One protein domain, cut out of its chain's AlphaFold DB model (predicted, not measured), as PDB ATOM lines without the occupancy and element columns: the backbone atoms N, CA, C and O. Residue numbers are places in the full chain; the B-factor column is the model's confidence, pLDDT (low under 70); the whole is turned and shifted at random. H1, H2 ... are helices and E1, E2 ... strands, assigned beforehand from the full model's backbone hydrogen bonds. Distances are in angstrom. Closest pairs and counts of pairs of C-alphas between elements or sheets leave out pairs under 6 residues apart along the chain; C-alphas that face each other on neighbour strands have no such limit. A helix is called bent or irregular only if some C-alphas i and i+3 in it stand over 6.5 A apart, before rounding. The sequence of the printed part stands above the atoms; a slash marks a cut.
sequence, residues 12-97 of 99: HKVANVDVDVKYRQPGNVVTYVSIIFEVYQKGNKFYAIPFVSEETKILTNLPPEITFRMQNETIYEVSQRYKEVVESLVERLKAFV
ATOM      1  N   HIS A  12      62.241 160.767 139.681       77.00
ATOM      2  CA  HIS A  12      63.108 160.514 138.535       77.00
ATOM      3  C   HIS A  12      63.561 159.061 138.562       77.00
ATOM      4  O   HIS A  12      64.246 158.638 139.493       77.00
ATOM      5  N   LYS A  13      63.174 158.293 137.542       81.56
ATOM      6  CA  LYS A  13      63.715 156.951 137.333       81.56
ATOM      7  C   LYS A  13      65.209 157.067 137.026       81.56
ATOM      8  O   LYS A  13      65.585 157.759 136.085       81.56
ATOM      9  N   VAL A  14      66.028 156.409 137.837       84.12
ATOM     10  CA  VAL A  14      67.492 156.404 137.722       84.12
ATOM     11  C   VAL A  14      67.929 155.261 136.820       84.12
ATOM     12  O   VAL A  14      68.604 155.486 135.823       84.12
ATOM     13  N   ALA A  15      67.530 154.033 137.156       84.25
ATOM     14  CA  ALA A  15      67.952 152.835 136.442       84.25
ATOM     15  C   ALA A  15      67.045 151.639 136.748       84.25
ATOM     16  O   ALA A  15      66.327 151.620 137.749       84.25
ATOM     17  N   ASN A  16      67.134 150.623 135.892       87.00
ATOM     18  CA  ASN A  16      66.732 149.262 136.225       87.00
ATOM     19  C   ASN A  16      67.988 148.491 136.618       87.00
ATOM     20  O   ASN A  16      68.958 148.481 135.861       87.00
ATOM     21  N   VAL A  17      67.968 147.855 137.780       87.25
ATOM     22  CA  VAL A  17      69.132 147.177 138.343       87.25
ATOM     23  C   VAL A  17      68.750 145.748 138.667       87.25
ATOM     24  O   VAL A  17      67.906 145.502 139.520       87.25
ATOM     25  N   ASP A  18      69.372 144.809 137.976       88.00
ATOM     26  CA  ASP A  18      69.289 143.393 138.316       88.00
ATOM     27  C   ASP A  18      70.123 143.136 139.578       88.00
ATOM     28  O   ASP A  18      71.273 143.567 139.625       88.00
ATOM     29  N   VAL A  19      69.566 142.489 140.599       87.38
ATOM     30  CA  VAL A  19      70.261 142.111 141.833       87.38
ATOM     31  C   VAL A  19      69.904 140.689 142.231       87.38
ATOM     32  O   VAL A  19      68.734 140.334 142.354       87.38
ATOM     33  N   ASP A  20      70.935 139.904 142.529       86.56
ATOM     34  CA  ASP A  20      70.799 138.557 143.060       86.56
ATOM     35  C   ASP A  20      70.445 138.596 144.548       86.56
ATOM     36  O   ASP A  20      71.264 138.930 145.409       86.56
ATOM     37  N   VAL A  21      69.207 138.237 144.872       84.12
ATOM     38  CA  VAL A  21      68.720 138.198 146.249       84.12
ATOM     39  C   VAL A  21      68.833 136.790 146.808       84.12
ATOM     40  O   VAL A  21      68.385 135.803 146.222       84.12
ATOM     41  N   LYS A  22      69.407 136.705 148.005       83.12
ATOM     42  CA  LYS A  22      69.560 135.459 148.745       83.12
ATOM     43  C   LYS A  22      68.201 134.907 149.180       83.12
ATOM     44  O   LYS A  22      67.485 135.529 149.966       83.12
ATOM     45  N   TYR A  23      67.892 133.690 148.751       81.75
ATOM     46  CA  TYR A  23      66.685 132.963 149.119       81.75
ATOM     47  C   TYR A  23      67.030 131.674 149.860       81.75
ATOM     48  O   TYR A  23      67.723 130.797 149.340       81.75
ATOM     49  N   ARG A  24      66.542 131.556 151.100       78.31
ATOM     50  CA  ARG A  24      66.670 130.331 151.897       78.31
ATOM     51  C   ARG A  24      65.484 129.418 151.625       78.31
ATOM     52  O   ARG A  24      64.356 129.751 151.981       78.31
ATOM     53  N   GLN A  25      65.769 128.270 151.027       75.69
ATOM     54  CA  GLN A  25      64.805 127.211 150.775       75.69
ATOM     55  C   GLN A  25      64.721 126.236 151.962       75.69
ATOM     56  O   GLN A  25      65.652 126.160 152.778       75.69
ATOM     57  N   PRO A  26      63.619 125.465 152.071       77.94
ATOM     58  CA  PRO A  26      63.543 124.329 152.985       77.94
ATOM     59  C   PRO A  26      64.753 123.397 152.814       77.94
ATOM     60  O   PRO A  26      65.188 123.136 151.696       77.94
ATOM     61  N   GLY A  27      65.312 122.911 153.926       82.00
ATOM     62  CA  GLY A  27      66.527 122.084 153.914       82.00
ATOM     63  C   GLY A  27      67.846 122.858 154.037       82.00
ATOM     64  O   GLY A  27      68.893 122.304 153.724       82.00
ATOM     65  N   ASN A  28      67.819 124.120 154.498       78.38
ATOM     66  CA  ASN A  28      69.003 124.990 154.647       78.38
ATOM     67  C   ASN A  28      69.766 125.262 153.339       78.38
ATOM     68  O   ASN A  28      70.924 125.683 153.368       78.38
ATOM     69  N   VAL A  29      69.116 125.082 152.189       78.06
ATOM     70  CA  VAL A  29      69.704 125.412 150.891       78.06
ATOM     71  C   VAL A  29      69.601 126.920 150.678       78.06
ATOM     72  O   VAL A  29      68.533 127.520 150.811       78.06
ATOM     73  N   VAL A  30      70.734 127.545 150.367       81.62
ATOM     74  CA  VAL A  30      70.805 128.955 149.991       81.62
ATOM     75  C   VAL A  30      70.895 129.026 148.475       81.62
ATOM     76  O   VAL A  30      71.857 128.541 147.888       81.62
ATOM     77  N   THR A  31      69.898 129.645 147.861       83.88
ATOM     78  CA  THR A  31      69.873 129.942 146.426       83.88
ATOM     79  C   THR A  31      69.910 131.451 146.220       83.88
ATOM     80  O   THR A  31      69.663 132.219 147.155       83.88
ATOM     81  N   TYR A  32      70.230 131.871 145.005       84.00
ATOM     82  CA  TYR A  32      70.187 133.268 144.598       84.00
ATOM     83  C   TYR A  32      69.139 133.402 143.505       84.00
ATOM     84  O   TYR A  32      69.106 132.596 142.576       84.00
ATOM     85  N   VAL A  33      68.259 134.381 143.661       84.56
ATOM     86  CA  VAL A  33      67.207 134.689 142.697       84.56
ATOM     87  C   VAL A  33      67.470 136.099 142.198       84.56
ATOM     88  O   VAL A  33      67.467 137.038 142.992       84.56
ATOM     89  N   SER A  34      67.721 136.228 140.901       85.69
ATOM     90  CA  SER A  34      67.886 137.519 140.238       85.69
ATOM     91  C   SER A  34      66.547 138.261 140.218       85.69
ATOM     92  O   SER A  34      65.504 137.697 139.876       85.69
ATOM     93  N   ILE A  35      66.567 139.522 140.646       86.44
ATOM     94  CA  ILE A  35      65.406 140.410 140.655       86.44
ATOM     95  C   ILE A  35      65.793 141.730 140.021       86.44
ATOM     96  O   ILE A  35      66.761 142.372 140.424       86.44
ATOM     97  N   ILE A  36      64.962 142.190 139.098       88.44
ATOM     98  CA  ILE A  36      65.087 143.528 138.537       88.44
ATOM     99  C   ILE A  36      64.408 144.516 139.484       88.44
ATOM    100  O   ILE A  36      63.207 144.426 139.735       88.44
ATOM    101  N   PHE A  37      65.166 145.482 139.985       88.50
ATOM    102  CA  PHE A  37      64.662 146.617 140.743       88.50
ATOM    103  C   PHE A  37      64.611 147.858 139.865       88.50
ATOM    104  O   PHE A  37      65.597 148.239 139.236       88.50
ATOM    105  N   GLU A  38      63.477 148.540 139.874       89.00
ATOM    106  CA  GLU A  38      63.380 149.898 139.367       89.00
ATOM    107  C   GLU A  38      63.802 150.869 140.465       89.00
ATOM    108  O   GLU A  38      63.182 150.934 141.529       89.00
ATOM    109  N   VAL A  39      64.867 151.623 140.213       88.12
ATOM    110  CA  VAL A  39      65.391 152.600 141.163       88.12
ATOM    111  C   VAL A  39      64.922 153.988 140.764       88.12
ATOM    112  O   VAL A  39      65.168 154.459 139.654       88.12
ATOM    113  N   TYR A  40      64.287 154.662 141.708       88.19
ATOM    114  CA  TYR A  40      63.806 156.024 141.592       88.19
ATOM    115  C   TYR A  40      64.517 156.921 142.603       88.19
ATOM    116  O   TYR A  40      64.784 156.512 143.732       88.19
ATOM    117  N   GLN A  41      64.782 158.166 142.223       85.00
ATOM    118  CA  GLN A  41      65.368 159.177 143.093       85.00
ATOM    119  C   GLN A  41      64.404 160.345 143.291       85.00
ATOM    120  O   GLN A  41      63.787 160.856 142.350       85.00
ATOM    121  N   LYS A  42      64.306 160.800 144.542       83.62
ATOM    122  CA  LYS A  42      63.594 162.020 144.930       83.62
ATOM    123  C   LYS A  42      64.423 162.779 145.966       83.62
ATOM    124  O   LYS A  42      64.397 162.467 147.159       83.62
ATOM    125  N   GLY A  43      65.187 163.772 145.508       82.44
ATOM    126  CA  GLY A  43      66.192 164.449 146.336       82.44
ATOM    127  C   GLY A  43      67.300 163.476 146.761       82.44
ATOM    128  O   GLY A  43      67.885 162.808 145.914       82.44
ATOM    129  N   ASN A  44      67.541 163.345 148.071       80.50
ATOM    130  CA  ASN A  44      68.556 162.432 148.637       80.50
ATOM    131  C   ASN A  44      67.991 161.051 149.027       80.50
ATOM    132  O   ASN A  44      68.655 160.277 149.720       80.50
ATOM    133  N   LYS A  45      66.736 160.762 148.663       85.38
ATOM    134  CA  LYS A  45      66.088 159.475 148.926       85.38
ATOM    135  C   LYS A  45      65.998 158.671 147.639       85.38
ATOM    136  O   LYS A  45      65.543 159.188 146.617       85.38
ATOM    137  N   PHE A  46      66.394 157.413 147.741       86.56
ATOM    138  CA  PHE A  46      66.276 156.410 146.700       86.56
ATOM    139  C   PHE A  46      65.195 155.409 147.084       86.56
ATOM    140  O   PHE A  46      65.052 155.033 148.250       86.56
ATOM    141  N   TYR A  47      64.439 154.993 146.081       88.00
ATOM    142  CA  TYR A  47      63.328 154.067 146.188       88.00
ATOM    143  C   TYR A  47      63.589 152.947 145.191       88.00
ATOM    144  O   TYR A  47      63.598 153.194 143.989       88.00
ATOM    145  N   ALA A  48      63.844 151.740 145.677       88.69
ATOM    146  CA  ALA A  48      64.008 150.557 144.846       88.69
ATOM    147  C   ALA A  48      62.732 149.718 144.906       88.69
ATOM    148  O   ALA A  48      62.354 149.220 145.968       88.69
ATOM    149  N   ILE A  49      62.075 149.571 143.762       88.94
ATOM    150  CA  ILE A  49      60.828 148.825 143.618       88.94
ATOM    151  C   ILE A  49      61.143 147.539 142.850       88.94
ATOM    152  O   ILE A  49      61.554 147.618 141.693       88.94
ATOM    153  N   PRO A  50      61.000 146.355 143.462       88.00
ATOM    154  CA  PRO A  50      61.215 145.100 142.761       88.00
ATOM    155  C   PRO A  50      60.120 144.860 141.722       88.00
ATOM    156  O   PRO A  50      58.928 145.014 141.999       88.00
ATOM    157  N   PHE A  51      60.520 144.411 140.539       84.44
ATOM    158  CA  PHE A  51      59.600 143.877 139.552       84.44
ATOM    159  C   PHE A  51      59.189 142.459 139.962       84.44
ATOM    160  O   PHE A  51      59.990 141.525 139.906       84.44
ATOM    161  N   VAL A  52      57.939 142.302 140.403       77.81
ATOM    162  CA  VAL A  52      57.409 141.013 140.865       77.81
ATOM    163  C   VAL A  52      56.804 140.242 139.689       77.81
ATOM    164  O   VAL A  52      55.709 140.545 139.220       77.81
ATOM    165  N   SER A  53      57.527 139.227 139.229       75.88
ATOM    166  CA  SER A  53      57.078 138.165 138.318       75.88
ATOM    167  C   SER A  53      56.586 136.927 139.089       75.88
ATOM    168  O   SER A  53      56.783 136.820 140.300       75.88
ATOM    169  N   GLU A  54      55.971 135.950 138.409       72.50
ATOM    170  CA  GLU A  54      55.613 134.666 139.044       72.50
ATOM    171  C   GLU A  54      56.829 133.941 139.645       72.50
ATOM    172  O   GLU A  54      56.726 133.360 140.724       72.50
ATOM    173  N   GLU A  55      57.992 134.046 139.000       68.62
ATOM    174  CA  GLU A  55      59.250 133.425 139.434       68.62
ATOM    175  C   GLU A  55      59.811 134.072 140.704       68.62
ATOM    176  O   GLU A  55      60.283 133.386 141.606       68.62
ATOM    177  N   THR A  56      59.713 135.397 140.816       72.00
ATOM    178  CA  THR A  56      60.196 136.158 141.982       72.00
ATOM    179  C   THR A  56      59.177 136.196 143.122       72.00
ATOM    180  O   THR A  56      59.537 136.504 144.258       72.00
ATOM    181  N   LYS A  57      57.920 135.795 142.880       70.88
ATOM    182  CA  LYS A  57      56.853 135.696 143.894       70.88
ATOM    183  C   LYS A  57      57.182 134.715 145.025       70.88
ATOM    184  O   LYS A  57      56.635 134.834 146.122       70.88
ATOM    185  N   ILE A  58      58.104 133.779 144.785       71.19
ATOM    186  CA  ILE A  58      58.638 132.865 145.808       71.19
ATOM    187  C   ILE A  58      59.367 133.613 146.937       71.19
ATOM    188  O   ILE A  58      59.501 133.098 148.050       71.19
ATOM    189  N   LEU A  59      59.806 134.847 146.674       69.75
ATOM    190  CA  LEU A  59      60.499 135.722 147.613       69.75
ATOM    191  C   LEU A  59      59.501 136.498 148.475       69.75
ATOM    192  O   LEU A  59      59.461 137.725 148.480       69.75
ATOM    193  N   THR A  60      58.729 135.771 149.278       64.75
ATOM    194  CA  THR A  60      57.723 136.324 150.207       64.75
ATOM    195  C   THR A  60      58.285 137.305 151.243       64.75
ATOM    196  O   THR A  60      57.534 138.012 151.909       64.75
ATOM    197  N   ASN A  61      59.610 137.353 151.391       72.06
ATOM    198  CA  ASN A  61      60.315 138.186 152.359       72.06
ATOM    199  C   ASN A  61      60.790 139.532 151.802       72.06
ATOM    200  O   ASN A  61      61.330 140.325 152.579       72.06
ATOM    201  N   LEU A  62      60.637 139.777 150.499       77.19
ATOM    202  CA  LEU A  62      61.019 141.045 149.894       77.19
ATOM    203  C   LEU A  62      59.866 142.052 150.043       77.19
ATOM    204  O   LEU A  62      58.724 141.725 149.720       77.19
ATOM    205  N   PRO A  63      60.120 143.266 150.554       81.50
ATOM    206  CA  PRO A  63      59.086 144.279 150.660       81.50
ATOM    207  C   PRO A  63      58.734 144.801 149.258       81.50
ATOM    208  O   PRO A  63      59.572 144.751 148.356       81.50
ATOM    209  N   PRO A  64      57.529 145.365 149.074       81.00
ATOM    210  CA  PRO A  64      57.126 145.965 147.800       81.00
ATOM    211  C   PRO A  64      57.959 147.201 147.430       81.00
ATOM    212  O   PRO A  64      57.915 147.652 146.294       81.00
ATOM    213  N   GLU A  65      58.701 147.762 148.384       85.12
ATOM    214  CA  GLU A  65      59.585 148.900 148.187       85.12
ATOM    215  C   GLU A  65      60.722 148.852 149.212       85.12
ATOM    216  O   GLU A  65      60.503 148.580 150.399       85.12
ATOM    217  N   ILE A  66      61.936 149.153 148.760       87.38
ATOM    218  CA  ILE A  66      63.101 149.377 149.608       87.38
ATOM    219  C   ILE A  66      63.501 150.847 149.478       87.38
ATOM    220  O   ILE A  66      64.049 151.272 148.464       87.38
ATOM    221  N   THR A  67      63.245 151.630 150.524       87.88
ATOM    222  CA  THR A  67      63.751 153.004 150.621       87.88
ATOM    223  C   THR A  67      65.145 153.004 151.250       87.88
ATOM    224  O   THR A  67      65.360 152.379 152.293       87.88
ATOM    225  N   PHE A  68      66.076 153.755 150.663       88.50
ATOM    226  CA  PHE A  68      67.388 154.023 151.249       88.50
ATOM    227  C   PHE A  68      67.870 155.448 150.955       88.50
ATOM    228  O   PHE A  68      67.368 156.125 150.055       88.50
ATOM    229  N   ARG A  69      68.840 155.938 151.733       86.12
ATOM    230  CA  ARG A  69      69.528 157.212 151.457       86.12
ATOM    231  C   ARG A  69      70.990 156.981 151.153       86.12
ATOM    232  O   ARG A  69      71.667 156.259 151.885       86.12
ATOM    233  N   MET A  70      71.461 157.663 150.119       81.44
ATOM    234  CA  MET A  70      72.849 157.643 149.690       81.44
ATOM    235  C   MET A  70      73.358 159.076 149.525       81.44
ATOM    236  O   MET A  70      72.644 159.934 149.009       81.44
ATOM    237  N   GLN A  71      74.586 159.325 149.964       77.38
ATOM    238  CA  GLN A  71      75.323 160.569 149.729       77.38
ATOM    239  C   GLN A  71      76.786 160.196 149.462       77.38
ATOM    240  O   GLN A  71      77.314 159.312 150.125       77.38
ATOM    241  N   ASN A  72      77.441 160.796 148.465       72.25
ATOM    242  CA  ASN A  72      78.829 160.457 148.100       72.25
ATOM    243  C   ASN A  72      79.079 158.933 148.055       72.25
ATOM    244  O   ASN A  72      79.995 158.424 148.696       72.25
ATOM    245  N   GLU A  73      78.175 158.201 147.395       71.62
ATOM    246  CA  GLU A  73      78.235 156.740 147.240       71.62
ATOM    247  C   GLU A  73      78.148 155.881 148.516       71.62
ATOM    248  O   GLU A  73      78.316 154.660 148.456       71.62
ATOM    249  N   THR A  74      77.879 156.487 149.670       75.44
ATOM    250  CA  THR A  74      77.756 155.788 150.952       75.44
ATOM    251  C   THR A  74      76.286 155.701 151.358       75.44
ATOM    252  O   THR A  74      75.552 156.686 151.266       75.44
ATOM    253  N   ILE A  75      75.837 154.523 151.801       81.25
ATOM    254  CA  ILE A  75      74.474 154.304 152.308       81.25
ATOM    255  C   ILE A  75      74.418 154.742 153.776       81.25
ATOM    256  O   ILE A  75      75.127 154.183 154.611       81.25
ATOM    257  N   TYR A  76      73.555 155.703 154.108       78.19
ATOM    258  CA  TYR A  76      73.429 156.225 155.483       78.19
ATOM    259  C   TYR A  76      72.164 155.767 156.197       78.19
ATOM    260  O   TYR A  76      72.112 155.745 157.424       78.19
ATOM    261  N   GLU A  77      71.128 155.415 155.442       80.50
ATOM    262  CA  GLU A  77      69.846 155.013 156.006       80.50
ATOM    263  C   GLU A  77      69.300 153.850 155.186       80.50
ATOM    264  O   GLU A  77      68.941 154.022 154.022       80.50
ATOM    265  N   VAL A  78      69.289 152.661 155.790       83.75
ATOM    266  CA  VAL A  78      68.723 151.436 155.221       83.75
ATOM    267  C   VAL A  78      68.275 150.504 156.344       83.75
ATOM    268  O   VAL A  78      68.889 150.444 157.410       83.75
ATOM    269  N   SER A  79      67.202 149.749 156.109       80.19
ATOM    270  CA  SER A  79      66.815 148.659 157.006       80.19
ATOM    271  C   SER A  79      67.889 147.568 157.019       80.19
ATOM    272  O   SER A  79      68.227 147.025 155.969       80.19
ATOM    273  N   GLN A  80      68.374 147.185 158.207       80.25
ATOM    274  CA  GLN A  80      69.380 146.120 158.374       80.25
ATOM    275  C   GLN A  80      68.963 144.804 157.696       80.25
ATOM    276  O   GLN A  80      69.808 144.087 157.172       80.25
ATOM    277  N   ARG A  81      67.654 144.517 157.636       79.50
ATOM    278  CA  ARG A  81      67.104 143.323 156.974       79.50
ATOM    279  C   ARG A  81      67.419 143.265 155.473       79.50
ATOM    280  O   ARG A  81      67.485 142.172 154.924       79.50
ATOM    281  N   TYR A  82      67.589 144.414 154.822       82.81
ATOM    282  CA  TYR A  82      67.788 144.527 153.373       82.81
ATOM    283  C   TYR A  82      69.139 145.145 153.010       82.81
ATOM    284  O   TYR A  82      69.352 145.507 151.857       82.81
ATOM    285  N   LYS A  83      70.052 145.268 153.981       84.19
ATOM    286  CA  LYS A  83      71.352 145.913 153.791       84.19
ATOM    287  C   LYS A  83      72.147 145.283 152.642       84.19
ATOM    288  O   LYS A  83      72.562 146.016 151.759       84.19
ATOM    289  N   GLU A  84      72.247 143.951 152.594       84.44
ATOM    290  CA  GLU A  84      72.958 143.226 151.520       84.44
ATOM    291  C   GLU A  84      72.376 143.524 150.122       84.44
ATOM    292  O   GLU A  84      73.111 143.713 149.152       84.44
ATOM    293  N   VAL A  85      71.043 143.613 150.016       85.81
ATOM    294  CA  VAL A  85      70.352 143.925 148.753       85.81
ATOM    295  C   VAL A  85      70.641 145.363 148.330       85.81
ATOM    296  O   VAL A  85      70.925 145.616 147.164       85.81
ATOM    297  N   VAL A  86      70.603 146.309 149.271       86.38
ATOM    298  CA  VAL A  86      70.872 147.724 148.984       86.38
ATOM    299  C   VAL A  86      72.342 147.973 148.661       86.38
ATOM    300  O   VAL A  86      72.627 148.768 147.775       86.38
ATOM    301  N   GLU A  87      73.273 147.282 149.314       87.19
ATOM    302  CA  GLU A  87      74.698 147.338 148.964       87.19
ATOM    303  C   GLU A  87      74.926 146.865 147.525       87.19
ATOM    304  O   GLU A  87      75.546 147.583 146.743       87.19
ATOM    305  N   SER A  88      74.321 145.736 147.145       86.81
ATOM    306  CA  SER A  88      74.384 145.210 145.774       86.81
ATOM    307  C   SER A  88      73.729 146.157 144.756       86.81
ATOM    308  O   SER A  88      74.251 146.357 143.658       86.81
ATOM    309  N   LEU A  89      72.599 146.781 145.121       86.62
ATOM    310  CA  LEU A  89      71.944 147.810 144.306       86.62
ATOM    311  C   LEU A  89      72.861 149.010 144.089       86.62
ATOM    312  O   LEU A  89      72.995 149.469 142.959       86.62
ATOM    313  N   VAL A  90      73.480 149.525 145.151       84.44
ATOM    314  CA  VAL A  90      74.363 150.694 145.074       84.44
ATOM    315  C   VAL A  90      75.608 150.383 144.257       84.44
ATOM    316  O   VAL A  90      75.961 151.183 143.399       84.44
ATOM    317  N   GLU A  91      76.235 149.224 144.453       85.62
ATOM    318  CA  GLU A  91      77.395 148.803 143.660       85.62
ATOM    319  C   GLU A  91      77.078 148.786 142.161       85.62
ATOM    320  O   GLU A  91      77.822 149.352 141.359       85.62
ATOM    321  N   ARG A  92      75.926 148.225 141.777       83.75
ATOM    322  CA  ARG A  92      75.498 148.223 140.374       83.75
ATOM    323  C   ARG A  92      75.057 149.605 139.892       83.75
ATOM    324  O   ARG A  92      75.349 149.956 138.756       83.75
ATOM    325  N   LEU A  93      74.419 150.422 140.732       80.06
ATOM    326  CA  LEU A  93      74.047 151.802 140.392       80.06
ATOM    327  C   LEU A  93      75.265 152.680 140.095       80.06
ATOM    328  O   LEU A  93      75.185 153.492 139.177       80.06
ATOM    329  N   LYS A  94      76.389 152.498 140.804       75.50
ATOM    330  CA  LYS A  94      77.648 153.212 140.512       75.50
ATOM    331  C   LYS A  94      78.128 152.983 139.078       75.50
ATOM    332  O   LYS A  94      78.715 153.875 138.483       75.50
ATOM    333  N   ALA A  95      77.856 151.811 138.503       70.81
ATOM    334  CA  ALA A  95      78.209 151.527 137.115       70.81
ATOM    335  C   ALA A  95      77.343 152.297 136.097       70.81
ATOM    336  O   ALA A  95      77.775 152.507 134.967       70.81
ATOM    337  N   PHE A  96      76.129 152.712 136.480       66.00
ATOM    338  CA  PHE A  96      75.198 153.438 135.607       66.00
ATOM    339  C   PHE A  96      75.231 154.948 135.811       66.00
ATOM    340  O   PHE A  96      74.959 155.704 134.879       66.00
ATOM    341  N   VAL A  97      75.537 155.392 137.025       60.91
ATOM    342  CA  VAL A  97      75.589 156.801 137.381       60.91
ATOM    343  C   VAL A  97      77.040 157.126 137.710       60.91
ATOM    344  O   VAL A  97      77.477 156.919 138.837       60.91
TER     345      VAL A  97
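Overview. This is residues 12 to 97 of the 99 residues of an uncharacterized protein of Segetibacter aerophilus (UniProt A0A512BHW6). A strongly twisted sheet of five antiparallel strands, curled like part of a barrel, wraps round one helix, H1, which packs mostly on E1. The long hairpin of E1 and E2 makes the length of the domain, and its turn at residues 26 to 28 lies at one end of the longest axis. The printed part has 86 residues with five named strands followed by one named helix, E1 E2 E3 E4 E5 H1, and the sheet's order is E1 - E2 - E3 - E4 - E5, all antiparallel. The class is mixed, helices and strands; the whole is compact, with a radius of gyration of the C-alphas of 12.9 A, yet elongated in outline, spanning 42 by 23 by 21 A.

Along the chain. E1, residues 12 to 25, begins at C-alpha 12 (63.108, 160.514, 138.535), is 35.5 A long and bends by 62 degrees at residue 15. E2, residues 29 to 42, is 37.6 A long and bends by 54 degrees at residue 36. E3, residues 45 to 50, measures 16.4 A, E4, residues 66 to 71, 16.6 A, and E5, residues 74 to 77, 9.4 A. H1, residues 80 to 96, is 24.6 A long and ends at C-alpha 96 (75.198, 153.438, 135.607); it is irregular, with C-alphas 81 and 84 8.0 A apart, and has a kink of 29 degrees near residue 87.

Arrangement. The five strands form a meander, each strand the antiparallel neighbour of the one before, with E1 and E5 as edge strands. In the hairpin of E1 and E2, directions 162 degrees apart, N 19 and O 35 are 2.8 A apart, within hydrogen-bond range. In the hairpin of E2 and E3, N 40 and O 47 are 2.8 A apart. In the hairpin of E3 and E4, N 46 and O 68 are 2.8 A apart. In the hairpin of E4 and E5, N 69 and O 77 are 3.0 A apart. The pairing of E4 is staggered: residues 66 to 69 pair with E3 and 69 to 71 with E5. E1 is apart from E4 and E5. H1 is on the sheet, two layers with the helix on one face, and the sheet curls round it. The closest C-alphas of E1 and H1, those of Val 19 and Leu 89, are 6.4 A apart; those of E4 and H1, Phe 68 and Val 86, 7.5 A. E2 and H1 are near each other, with 5 pairs of C-alphas within 10 A. In H1, 9 of 13 O i to N i+4 pairs are within hydrogen-bond range.

Size, cuts and confidence. The two C-alphas farthest apart, those of Gly 27 and Gly 43, are 43.0 A apart. The printed part has no cut. The link from E3 to E4, residues 51 to 65, is long; the other links are tight. The mean pLDDT of the printed part is 81.3, with residue 55, residues 59 to 60 and residues 96 to 97 under 70.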